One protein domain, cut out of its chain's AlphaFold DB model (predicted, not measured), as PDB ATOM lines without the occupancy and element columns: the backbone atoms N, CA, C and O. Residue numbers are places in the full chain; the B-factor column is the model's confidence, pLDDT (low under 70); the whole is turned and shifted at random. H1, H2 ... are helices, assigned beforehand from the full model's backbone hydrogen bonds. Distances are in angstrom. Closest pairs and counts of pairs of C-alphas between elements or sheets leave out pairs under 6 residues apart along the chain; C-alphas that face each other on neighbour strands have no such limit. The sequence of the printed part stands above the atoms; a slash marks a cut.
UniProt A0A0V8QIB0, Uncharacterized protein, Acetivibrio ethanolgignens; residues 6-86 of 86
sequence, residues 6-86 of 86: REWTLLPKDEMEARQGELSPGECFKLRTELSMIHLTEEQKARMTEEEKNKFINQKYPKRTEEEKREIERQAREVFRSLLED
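This is residues 6 to 86 of the 86 residues of an uncharacterized protein of Acetivibrio ethanolgignens (UniProt A0A0V8QIB0). Picture a small, loosely joined body of five short helices, with H1 in the middle and H2, H3, H4 and H5 set around it, and one long helix, H6, sticking out far from it on an arm. Residues 62 to 86 stand free, of which 66 to 85 belong to H6, and this arm makes the length of the whole. The printed part has 81 residues with six named helices, H1 to H6 in order along the chain, and no named strand; the class is all helix. The whole is only just extended, close to loose, with a radius of gyration of the C-alphas of 17.9 A, and spans 51 by 25 by 22 A.

Find C-alpha 6 at (184.726, 312.611, 214.363), where H1, residues 6 to 10, begins. Next comes H2, residues 13 to 18, and then H3, residues 25 to 33, which is 12.4 A from first to last C-alpha. Go on to H4, residues 42 to 47, and to H5, residues 50 to 57, 10.5 A long from C-alpha 50 at (172.796, 310.719, 207.578). Look last for H6, residues 66 to 85, which runs 28.8 A from C-alpha 66 at (198.866, 291.330, 214.619) to C-alpha 85 at (224.996, 303.151, 211.611).

Begin at H1, which touches H5; their closest C-alphas are those of Arg 6 and Ile 57, 5.3 A apart. H1 and H2 are close but not clearly touching, with the closest C-alphas, of Trp 8 and Met 16, 6.2 A apart. The same holds for H1 and H4, closest at the C-alphas of Leu 10 and Lys 45, 6.1 A, and for H1 and H3, closest at those of Arg 6 and Leu 31, 7.8 A. H2 and H4 are close but not clearly touching, the C-alphas of Lys 13 and Glu 42 coming closest at 7.8 A; their lines are only just about perpendicular, at 72 degrees. H4 and H5 are only just apart, at 8.4 A. H6 touches no helix. In H1, H2, H3, H4, H5 and H6, every O i to N i+4 pair is within hydrogen-bond range.

The C-alphas farthest apart are those of Glu 50 and Glu 85, 52.9 A. Without the free stretch, the body has 56 residues and spans 29 by 28 by 18 A. The printed part has no cut, and residue 86 is the chain's last. No link is long: those from H1 to H2 and from H4 to H5 are tight, the others short. The mean pLDDT of the printed part is 84.9; look for values under 70 at residues 60 to 64 and at residue 86.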
ATOM      1  N   ARG A   6     185.365 312.725 215.681       90.06
ATOM      2  CA  ARG A   6     184.726 312.611 214.363       90.06
ATOM      3  C   ARG A   6     183.372 313.285 214.295       90.06
ATOM      4  O   ARG A   6     183.103 313.955 213.305       90.06
ATOM      5  N   GLU A   7     182.553 313.138 215.334       90.56
ATOM      6  CA  GLU A   7     181.297 313.886 215.440       90.56
ATOM      7  C   GLU A   7     181.583 315.385 215.384       90.56
ATOM      8  O   GLU A   7     180.933 316.101 214.633       90.56
ATOM      9  N   TRP A   8     182.629 315.840 216.081       91.56
ATOM     10  CA  TRP A   8     182.995 317.252 216.126       91.56
ATOM     11  C   TRP A   8     183.455 317.763 214.759       91.56
ATOM     12  O   TRP A   8     183.117 318.872 214.373       91.56
ATOM     13  N   THR A   9     184.149 316.932 213.979       90.69
ATOM     14  CA  THR A   9     184.618 317.291 212.626       90.69
ATOM     15  C   THR A   9     183.460 317.498 211.638       90.69
ATOM     16  O   THR A   9     183.599 318.254 210.677       90.69
ATOM     17  N   LEU A  10     182.319 316.839 211.861       91.75
ATOM     18  CA  LEU A  10     181.129 316.966 211.015       91.75
ATOM     19  C   LEU A  10     180.224 318.142 211.397       91.75
ATOM     20  O   LEU A  10     179.340 318.485 210.611       91.75
ATOM     21  N   LEU A  11     180.425 318.749 212.570       90.94
ATOM     22  CA  LEU A  11     179.638 319.904 212.992       90.94
ATOM     23  C   LEU A  11     179.924 321.125 212.097       90.94
ATOM     24  O   LEU A  11     181.032 321.259 211.557       90.94
ATOM     25  N   PRO A  12     178.949 322.038 211.949       90.50
ATOM     26  CA  PRO A  12     179.197 323.360 211.392       90.50
ATOM     27  C   PRO A  12     180.242 324.110 212.216       90.50
ATOM     28  O   PRO A  12     180.332 323.928 213.433       90.50
ATOM     29  N   LYS A  13     181.010 324.987 211.568       88.00
ATOM     30  CA  LYS A  13     182.118 325.701 212.223       88.00
ATOM     31  C   LYS A  13     181.704 326.442 213.507       88.00
ATOM     32  O   LYS A  13     182.401 326.343 214.514       88.00
ATOM     33  N   ASP A  14     180.555 327.110 213.497       90.56
ATOM     34  CA  ASP A  14     180.067 327.872 214.655       90.56
ATOM     35  C   ASP A  14     179.775 326.954 215.859       90.56
ATOM     36  O   ASP A  14     180.091 327.278 217.007       90.56
ATOM     37  N   GLU A  15     179.236 325.758 215.605       90.31
ATOM     38  CA  GLU A  15     178.986 324.753 216.642       90.31
ATOM     39  C   GLU A  15     180.275 324.090 217.132       90.31
ATOM     40  O   GLU A  15     180.398 323.779 218.319       90.31
ATOM     41  N   MET A  16     181.254 323.893 216.244       88.38
ATOM     42  CA  MET A  16     182.573 323.375 216.609       88.38
ATOM     43  C   MET A  16     183.244 324.277 217.650       88.38
ATOM     44  O   MET A  16     183.735 323.783 218.669       88.38
ATOM     45  N   GLU A  17     183.230 325.593 217.419       89.31
ATOM     46  CA  GLU A  17     183.821 326.588 218.317       89.31
ATOM     47  C   GLU A  17     183.078 326.653 219.657       89.31
ATOM     48  O   GLU A  17     183.706 326.569 220.716       89.31
ATOM     49  N   ALA A  18     181.741 326.702 219.625       91.19
ATOM     50  CA  ALA A  18     180.918 326.733 220.833       91.19
ATOM     51  C   ALA A  18     181.109 325.486 221.715       91.19
ATOM     52  O   ALA A  18     181.045 325.572 222.943       91.19
ATOM     53  N   ARG A  19     181.371 324.327 221.097       88.44
ATOM     54  CA  ARG A  19     181.442 323.024 221.775       88.44
ATOM     55  C   ARG A  19     182.858 322.470 221.907       88.44
ATOM     56  O   ARG A  19     183.014 321.321 222.317       88.44
ATOM     57  N   GLN A  20     183.906 323.253 221.627       84.88
ATOM     58  CA  GLN A  20     185.293 322.762 221.737       84.88
ATOM     59  C   GLN A  20     185.617 322.229 223.145       84.88
ATOM     60  O   GLN A  20     186.434 321.325 223.298       84.88
ATOM     61  N   GLY A  21     184.966 322.781 224.179       86.31
ATOM     62  CA  GLY A  21     185.145 322.376 225.575       86.31
ATOM     63  C   GLY A  21     184.513 321.026 225.933       86.31
ATOM     64  O   GLY A  21     184.786 320.500 227.008       86.31
ATOM     65  N   GLU A  22     183.687 320.452 225.053       88.56
ATOM     66  CA  GLU A  22     183.070 319.133 225.251       88.56
ATOM     67  C   GLU A  22     183.974 317.975 224.802       88.56
ATOM     68  O   GLU A  22     183.681 316.811 225.094       88.56
ATOM     69  N   LEU A  23     185.075 318.274 224.103       89.25
ATOM     70  CA  LEU A  23     186.058 317.280 223.694       89.25
ATOM     71  C   LEU A  23     186.980 316.925 224.857       89.25
ATOM     72  O   LEU A  23     187.649 317.775 225.449       89.25
ATOM     73  N   SER A  24     187.076 315.631 225.150       89.88
ATOM     74  CA  SER A  24     188.081 315.150 226.097       89.88
ATOM     75  C   SER A  24     189.502 315.318 225.526       89.88
ATOM     76  O   SER A  24     189.680 315.308 224.303       89.88
ATOM     77  N   PRO A  25     190.548 315.376 226.372       89.62
ATOM     78  CA  PRO A  25     191.933 315.440 225.901       89.62
ATOM     79  C   PRO A  25     192.313 314.313 224.924       89.62
ATOM     80  O   PRO A  25     193.066 314.546 223.979       89.62
ATOM     81  N   GLY A  26     191.761 313.106 225.109       89.50
ATOM     82  CA  GLY A  26     191.990 311.971 224.210       89.50
ATOM     83  C   GLY A  26     191.355 312.152 222.829       89.50
ATOM     84  O   GLY A  26     191.951 311.778 221.823       89.50
ATOM     85  N   GLU A  27     190.182 312.780 222.755       90.62
ATOM     86  CA  GLU A  27     189.539 313.102 221.475       90.62
ATOM     87  C   GLU A  27     190.251 314.269 220.773       90.62
ATOM     88  O   GLU A  27     190.500 314.210 219.568       90.62
ATOM     89  N   CYS A  28     190.713 315.269 221.529       89.56
ATOM     90  CA  CYS A  28     191.589 316.321 221.007       89.56
ATOM     91  C   CYS A  28     192.890 315.761 220.412       89.56
ATOM     92  O   CYS A  28     193.373 316.264 219.396       89.56
ATOM     93  N   PHE A  29     193.463 314.714 221.013       89.12
ATOM     94  CA  PHE A  29     194.636 314.041 220.457       89.12
ATOM     95  C   PHE A  29     194.329 313.394 219.102       89.12
ATOM     96  O   PHE A  29     195.087 313.599 218.155       89.12
ATOM     97  N   LYS A  30     193.201 312.683 218.977       89.50
ATOM     98  CA  LYS A  30     192.769 312.067 217.708       89.50
ATOM     99  C   LYS A  30     192.537 313.094 216.604       89.50
ATOM    100  O   LYS A  30     192.898 312.834 215.461       89.50
ATOM    101  N   LEU A  31     192.000 314.275 216.930       88.44
ATOM    102  CA  LEU A  31     191.868 315.367 215.956       88.44
ATOM    103  C   LEU A  31     193.220 315.759 215.349       88.44
ATOM    104  O   LEU A  31     193.327 315.954 214.143       88.44
ATOM    105  N   ARG A  32     194.263 315.845 216.180       87.00
ATOM    106  CA  ARG A  32     195.604 316.273 215.754       87.00
ATOM    107  C   ARG A  32     196.414 315.171 215.085       87.00
ATOM    108  O   ARG A  32     197.350 315.482 214.359       87.00
ATOM    109  N   THR A  33     196.098 313.907 215.345       85.31
ATOM    110  CA  THR A  33     196.849 312.769 214.806       85.31
ATOM    111  C   THR A  33     196.086 312.088 213.679       85.31
ATOM    112  O   THR A  33     196.498 312.175 212.527       85.31
ATOM    113  N   GLU A  34     194.950 311.470 213.993       85.38
ATOM    114  CA  GLU A  34     194.167 310.634 213.079       85.38
ATOM    115  C   GLU A  34     193.355 311.441 212.057       85.38
ATOM    116  O   GLU A  34     193.229 311.023 210.907       85.38
ATOM    117  N   LEU A  35     192.805 312.591 212.461       86.69
ATOM    118  CA  LEU A  35     191.895 313.390 211.626       86.69
ATOM    119  C   LEU A  35     192.544 314.670 211.076       86.69
ATOM    120  O   LEU A  35     191.869 315.465 210.430       86.69
ATOM    121  N   SER A  36     193.850 314.858 211.279       85.50
ATOM    122  CA  SER A  36     194.570 316.081 210.886       85.50
ATOM    123  C   SER A  36     194.534 316.366 209.384       85.50
ATOM    124  O   SER A  36     194.548 317.525 208.979       85.50
ATOM    125  N   MET A  37     194.457 315.313 208.566       81.81
ATOM    126  CA  MET A  37     194.404 315.392 207.101       81.81
ATOM    127  C   MET A  37     192.976 315.507 206.549       81.81
ATOM    128  O   MET A  37     192.781 315.538 205.335       81.81
ATOM    129  N   ILE A  38     191.959 315.515 207.414       85.56
ATOM    130  CA  ILE A  38     190.559 315.547 206.996       85.56
ATOM    131  C   ILE A  38     190.079 316.996 206.992       85.56
ATOM    132  O   ILE A  38     189.808 317.589 208.033       85.56
ATOM    133  N   HIS A  39     189.942 317.557 205.792       84.56
ATOM    134  CA  HIS A  39     189.462 318.922 205.579       84.56
ATOM    135  C   HIS A  39     188.108 318.897 204.868       84.56
ATOM    136  O   HIS A  39     188.031 318.975 203.644       84.56
ATOM    137  N   LEU A  40     187.033 318.756 205.645       86.81
ATOM    138  CA  LEU A  40     185.670 318.838 205.125       86.81
ATOM    139  C   LEU A  40     185.243 320.302 205.020       86.81
ATOM    140  O   LEU A  40     185.239 321.028 206.013       86.81
ATOM    141  N   THR A  41     184.856 320.719 203.820       90.50
ATOM    142  CA  THR A  41     184.215 322.022 203.596       90.50
ATOM    143  C   THR A  41     182.782 322.021 204.131       90.50
ATOM    144  O   THR A  41     182.139 320.973 204.205       90.50
ATOM    145  N   GLU A  42     182.243 323.196 204.458       88.81
ATOM    146  CA  GLU A  42     180.859 323.323 204.944       88.81
ATOM    147  C   GLU A  42     179.837 322.791 203.923       88.81
ATOM    148  O   GLU A  42     178.886 322.106 204.293       88.81
ATOM    149  N   GLU A  43     180.078 322.998 202.623       89.00
ATOM    150  CA  GLU A  43     179.232 322.430 201.567       89.00
ATOM    151  C   GLU A  43     179.250 320.898 201.560       89.00
ATOM    152  O   GLU A  43     178.206 320.271 201.382       89.00
ATOM    153  N   GLN A  44     180.417 320.278 201.765       87.62
ATOM    154  CA  GLN A  44     180.526 318.820 201.852       87.62
ATOM    155  C   GLN A  44     179.774 318.290 203.073       87.62
ATOM    156  O   GLN A  44     178.990 317.356 202.932       87.62
ATOM    157  N   LYS A  45     179.934 318.919 204.244       88.75
ATOM    158  CA  LYS A  45     179.205 318.538 205.466       88.75
ATOM    159  C   LYS A  45     177.686 318.644 205.288       88.75
ATOM    160  O   LYS A  45     176.952 317.766 205.741       88.75
ATOM    161  N   ALA A  46     177.222 319.696 204.611       87.62
ATOM    162  CA  ALA A  46     175.805 319.926 204.340       87.62
ATOM    163  C   ALA A  46     175.221 318.924 203.330       87.62
ATOM    164  O   ALA A  46     174.062 318.535 203.457       87.62
ATOM    165  N   ARG A  47     176.015 318.493 202.340       91.50
ATOM    166  CA  ARG A  47     175.597 317.511 201.326       91.50
ATOM    167  C   ARG A  47     175.658 316.062 201.810       91.50
ATOM    168  O   ARG A  47     175.013 315.218 201.194       91.50
ATOM    169  N   MET A  48     176.410 315.768 202.873       88.56
ATOM    170  CA  MET A  48     176.490 314.414 203.426       88.56
ATOM    171  C   MET A  48     175.134 313.955 203.962       88.56
ATOM    172  O   MET A  48     174.513 314.614 204.801       88.56
ATOM    173  N   THR A  49     174.720 312.773 203.525       92.06
ATOM    174  CA  THR A  49     173.548 312.079 204.059       92.06
ATOM    175  C   THR A  49     173.797 311.572 205.483       92.06
ATOM    176  O   THR A  49     174.939 311.393 205.912       92.06
ATOM    177  N   GLU A  50     172.723 311.294 206.224       88.00
ATOM    178  CA  GLU A  50     172.796 310.719 207.578       88.00
ATOM    179  C   GLU A  50     173.609 309.410 207.603       88.00
ATOM    180  O   GLU A  50     174.361 309.137 208.538       88.00
ATOM    181  N   GLU A  51     173.493 308.606 206.544       86.69
ATOM    182  CA  GLU A  51     174.194 307.331 206.403       86.69
ATOM    183  C   GLU A  51     175.699 307.527 206.171       86.69
ATOM    184  O   GLU A  51     176.515 306.850 206.794       86.69
ATOM    185  N   GLU A  52     176.091 308.504 205.352       87.50
ATOM    186  CA  GLU A  52     177.500 308.857 205.143       87.50
ATOM    187  C   GLU A  52     178.134 309.448 206.402       87.50
ATOM    188  O   GLU A  52     179.267 309.097 206.743       87.50
ATOM    189  N   LYS A  53     177.395 310.294 207.131       88.62
ATOM    190  CA  LYS A  53     177.823 310.821 208.435       88.62
ATOM    191  C   LYS A  53     178.033 309.685 209.428       88.62
ATOM    192  O   LYS A  53     179.101 309.585 210.032       88.62
ATOM    193  N   ASN A  54     177.065 308.775 209.534       86.56
ATOM    194  CA  ASN A  54     177.173 307.600 210.396       86.56
ATOM    195  C   ASN A  54     178.332 306.694 209.998       86.56
ATOM    196  O   ASN A  54     179.039 306.192 210.873       86.56
ATOM    197  N   LYS A  55     178.562 306.496 208.697       86.88
ATOM    198  CA  LYS A  55     179.693 305.720 208.200       86.88
ATOM    199  C   LYS A  55     181.011 306.369 208.595       86.88
ATOM    200  O   LYS A  55     181.872 305.653 209.083       86.88
ATOM    201  N   PHE A  56     181.151 307.687 208.449       87.62
ATOM    202  CA  PHE A  56     182.346 308.432 208.850       87.62
ATOM    203  C   PHE A  56     182.606 308.334 210.359       87.62
ATOM    204  O   PHE A  56     183.696 307.937 210.777       87.62
ATOM    205  N   ILE A  57     181.594 308.615 211.185       86.69
ATOM    206  CA  ILE A  57     181.691 308.555 212.653       86.69
ATOM    207  C   ILE A  57     182.098 307.145 213.094       86.69
ATOM    208  O   ILE A  57     183.092 306.962 213.807       86.69
ATOM    209  N   ASN A  58     181.389 306.133 212.591       82.88
ATOM    210  CA  ASN A  58     181.581 304.737 212.968       82.88
ATOM    211  C   ASN A  58     182.667 304.018 212.162       82.88
ATOM    212  O   ASN A  58     182.841 302.811 212.347       82.88
ATOM    213  N   GLN A  59     183.408 304.716 211.291       75.44
ATOM    214  CA  GLN A  59     184.450 304.114 210.461       75.44
ATOM    215  C   GLN A  59     185.568 303.590 211.355       75.44
ATOM    216  O   GLN A  59     186.538 304.285 211.649       75.44
ATOM    217  N   LYS A  60     185.474 302.358 211.841       62.34
ATOM    218  CA  LYS A  60     186.604 301.742 212.530       62.34
ATOM    219  C   LYS A  60     187.731 301.693 211.506       62.34
ATOM    220  O   LYS A  60     187.560 301.076 210.455       62.34
ATOM    221  N   TYR A  61     188.854 302.365 211.782       57.94
ATOM    222  CA  TYR A  61     190.076 302.049 211.049       57.94
ATOM    223  C   TYR A  61     190.213 300.529 211.111       57.94
ATOM    224  O   TYR A  61     189.979 299.971 212.196       57.94
ATOM    225  N   PRO A  62     190.486 299.846 209.985       56.44
ATOM    226  CA  PRO A  62     190.706 298.414 210.035       56.44
ATOM    227  C   PRO A  62     191.737 298.180 211.134       56.44
ATOM    228  O   PRO A  62     192.815 298.782 211.127       56.44
ATOM    229  N   LYS A  63     191.349 297.419 212.165       56.19
ATOM    230  CA  LYS A  63     192.291 297.049 213.215       56.19
ATOM    231  C   LYS A  63     193.382 296.290 212.485       56.19
ATOM    232  O   LYS A  63     193.102 295.201 211.990       56.19
ATOM    233  N   ARG A  64     194.572 296.893 212.391       64.31
ATOM    234  CA  ARG A  64     195.732 296.228 211.802       64.31
ATOM    235  C   ARG A  64     195.846 294.852 212.431       64.31
ATOM    236  O   ARG A  64     195.739 294.741 213.661       64.31
ATOM    237  N   THR A  65     195.999 293.828 211.604       72.88
ATOM    238  CA  THR A  65     196.194 292.473 212.116       72.88
ATOM    239  C   THR A  65     197.482 292.442 212.945       72.88
ATOM    240  O   THR A  65     198.355 293.304 212.807       72.88
ATOM    241  N   GLU A  66     197.619 291.472 213.849       76.38
ATOM    242  CA  GLU A  66     198.866 291.330 214.619       76.38
ATOM    243  C   GLU A  66     200.087 291.139 213.708       76.38
ATOM    244  O   GLU A  66     201.192 291.555 214.046       76.38
ATOM    245  N   GLU A  67     199.880 290.573 212.522       79.69
ATOM    246  CA  GLU A  67     200.914 290.383 211.514       79.69
ATOM    247  C   GLU A  67     201.348 291.711 210.874       79.69
ATOM    248  O   GLU A  67     202.539 292.015 210.851       79.69
ATOM    249  N   GLU A  68     200.399 292.569 210.478       80.88
ATOM    250  CA  GLU A  68     200.697 293.912 209.958       80.88
ATOM    251  C   GLU A  68     201.420 294.785 210.991       80.88
ATOM    252  O   GLU A  68     202.325 295.545 210.649       80.88
ATOM    253  N   LYS A  69     201.055 294.674 212.275       81.56
ATOM    254  CA  LYS A  69     201.749 295.402 213.349       81.56
ATOM    255  C   LYS A  69     203.201 294.956 213.493       81.56
ATOM    256  O   LYS A  69     204.078 295.807 213.622       81.56
ATOM    257  N   ARG A  70     203.455 293.642 213.456       82.56
ATOM    258  CA  ARG A  70     204.812 293.076 213.539       82.56
ATOM    259  C   ARG A  70     205.671 293.479 212.350       82.56
ATOM    260  O   ARG A  70     206.856 293.741 212.531       82.56
ATOM    261  N   GLU A  71     205.088 293.532 211.156       84.94
ATOM    262  CA  GLU A  71     205.804 293.957 209.954       84.94
ATOM    263  C   GLU A  71     206.217 295.431 210.048       84.94
ATOM    264  O   GLU A  71     207.380 295.759 209.832       84.94
ATOM    265  N   ILE A  72     205.308 296.305 210.492       83.62
ATOM    266  CA  ILE A  72     205.618 297.721 210.736       83.62
ATOM    267  C   ILE A  72     206.703 297.872 211.810       83.62
ATOM    268  O   ILE A  72     207.613 298.682 211.651       83.62
ATOM    269  N   GLU A  73     206.643 297.096 212.897       85.25
ATOM    270  CA  GLU A  73     207.664 297.137 213.951       85.25
ATOM    271  C   GLU A  73     209.035 296.671 213.437       85.25
ATOM    272  O   GLU A  73     210.059 297.270 213.774       85.25
ATOM    273  N   ARG A  74     209.068 295.632 212.593       88.69
ATOM    274  CA  ARG A  74     210.300 295.152 211.956       88.69
ATOM    275  C   ARG A  74     210.903 296.230 211.060       88.69
ATOM    276  O   ARG A  74     212.075 296.554 211.234       88.69
ATOM    277  N   GLN A  75     210.097 296.812 210.173       86.06
ATOM    278  CA  GLN A  75     210.525 297.886 209.275       86.06
ATOM    279  C   GLN A  75     211.024 299.105 210.058       86.06
ATOM    280  O   GLN A  75     212.086 299.642 209.758       86.06
ATOM    281  N   ALA A  76     210.317 299.505 211.118       84.81
ATOM    282  CA  ALA A  76     210.734 300.614 211.971       84.81
ATOM    283  C   ALA A  76     212.081 300.345 212.661       84.81
ATOM    284  O   ALA A  76     212.920 301.240 212.728       84.81
ATOM    285  N   ARG A  77     212.320 299.117 213.146       87.62
ATOM    286  CA  ARG A  77     213.617 298.731 213.731       87.62
ATOM    287  C   ARG A  77     214.749 298.749 212.715       87.62
ATOM    288  O   ARG A  77     215.865 299.096 213.082       87.62
ATOM    289  N   GLU A  78     214.481 298.343 211.481       89.75
ATOM    290  CA  GLU A  78     215.478 298.318 210.412       89.75
ATOM    291  C   GLU A  78     215.876 299.738 209.998       89.75
ATOM    292  O   GLU A  78     217.061 300.058 210.009       89.75
ATOM    293  N   VAL A  79     214.892 300.619 209.786       88.75
ATOM    294  CA  VAL A  79     215.121 302.052 209.534       88.75
ATOM    295  C   VAL A  79     215.867 302.711 210.695       88.75
ATOM    296  O   VAL A  79     216.786 303.495 210.486       88.75
ATOM    297  N   PHE A  80     215.493 302.402 211.939       88.12
ATOM    298  CA  PHE A  80     216.166 302.972 213.106       88.12
ATOM    299  C   PHE A  80     217.615 302.488 213.233       88.12
ATOM    300  O   PHE A  80     218.484 303.259 213.629       88.12
ATOM    301  N   ARG A  81     217.886 301.228 212.874       88.38
ATOM    302  CA  ARG A  81     219.245 300.681 212.849       88.38
ATOM    303  C   ARG A  81     220.093 301.363 211.783       88.38
ATOM    304  O   ARG A  81     221.185 301.803 212.115       88.38
ATOM    305  N   SER A  82     219.583 301.511 210.559       87.62
ATOM    306  CA  SER A  82     220.325 302.206 209.501       87.62
ATOM    307  C   SER A  82     220.640 303.655 209.878       87.62
ATOM    308  O   SER A  82     221.702 304.147 209.543       87.62
ATOM    309  N   LEU A  83     219.754 304.320 210.628       86.62
ATOM    310  CA  LEU A  83     219.956 305.700 211.082       86.62
ATOM    311  C   LEU A  83     221.027 305.862 212.180       86.62
ATOM    312  O   LEU A  83     221.453 306.981 212.436       86.62
ATOM    313  N   LEU A  84     221.374 304.783 212.890       87.19
ATOM    314  CA  LEU A  84     222.398 304.765 213.947       87.19
ATOM    315  C   LEU A  84     223.763 304.278 213.442       87.19
ATOM    316  O   LEU A  84     224.752 304.399 214.163       87.19
ATOM    317  N   GLU A  85     223.786 303.657 212.264       77.31
ATOM    318  CA  GLU A  85     224.996 303.151 211.611       77.31
ATOM    319  C   GLU A  85     225.615 304.174 210.629       77.31
ATOM    320  O   GLU A  85     226.740 303.948 210.184       77.31
ATOM    321  N   ASP A  86     224.928 305.300 210.364       53.09
ATOM    322  CA  ASP A  86     225.439 306.534 209.721       53.09
ATOM    323  C   ASP A  86     225.909 307.573 210.766       53.09
ATOM    324  O   ASP A  86     226.932 308.256 210.514       53.09
TER     325      ASP A  86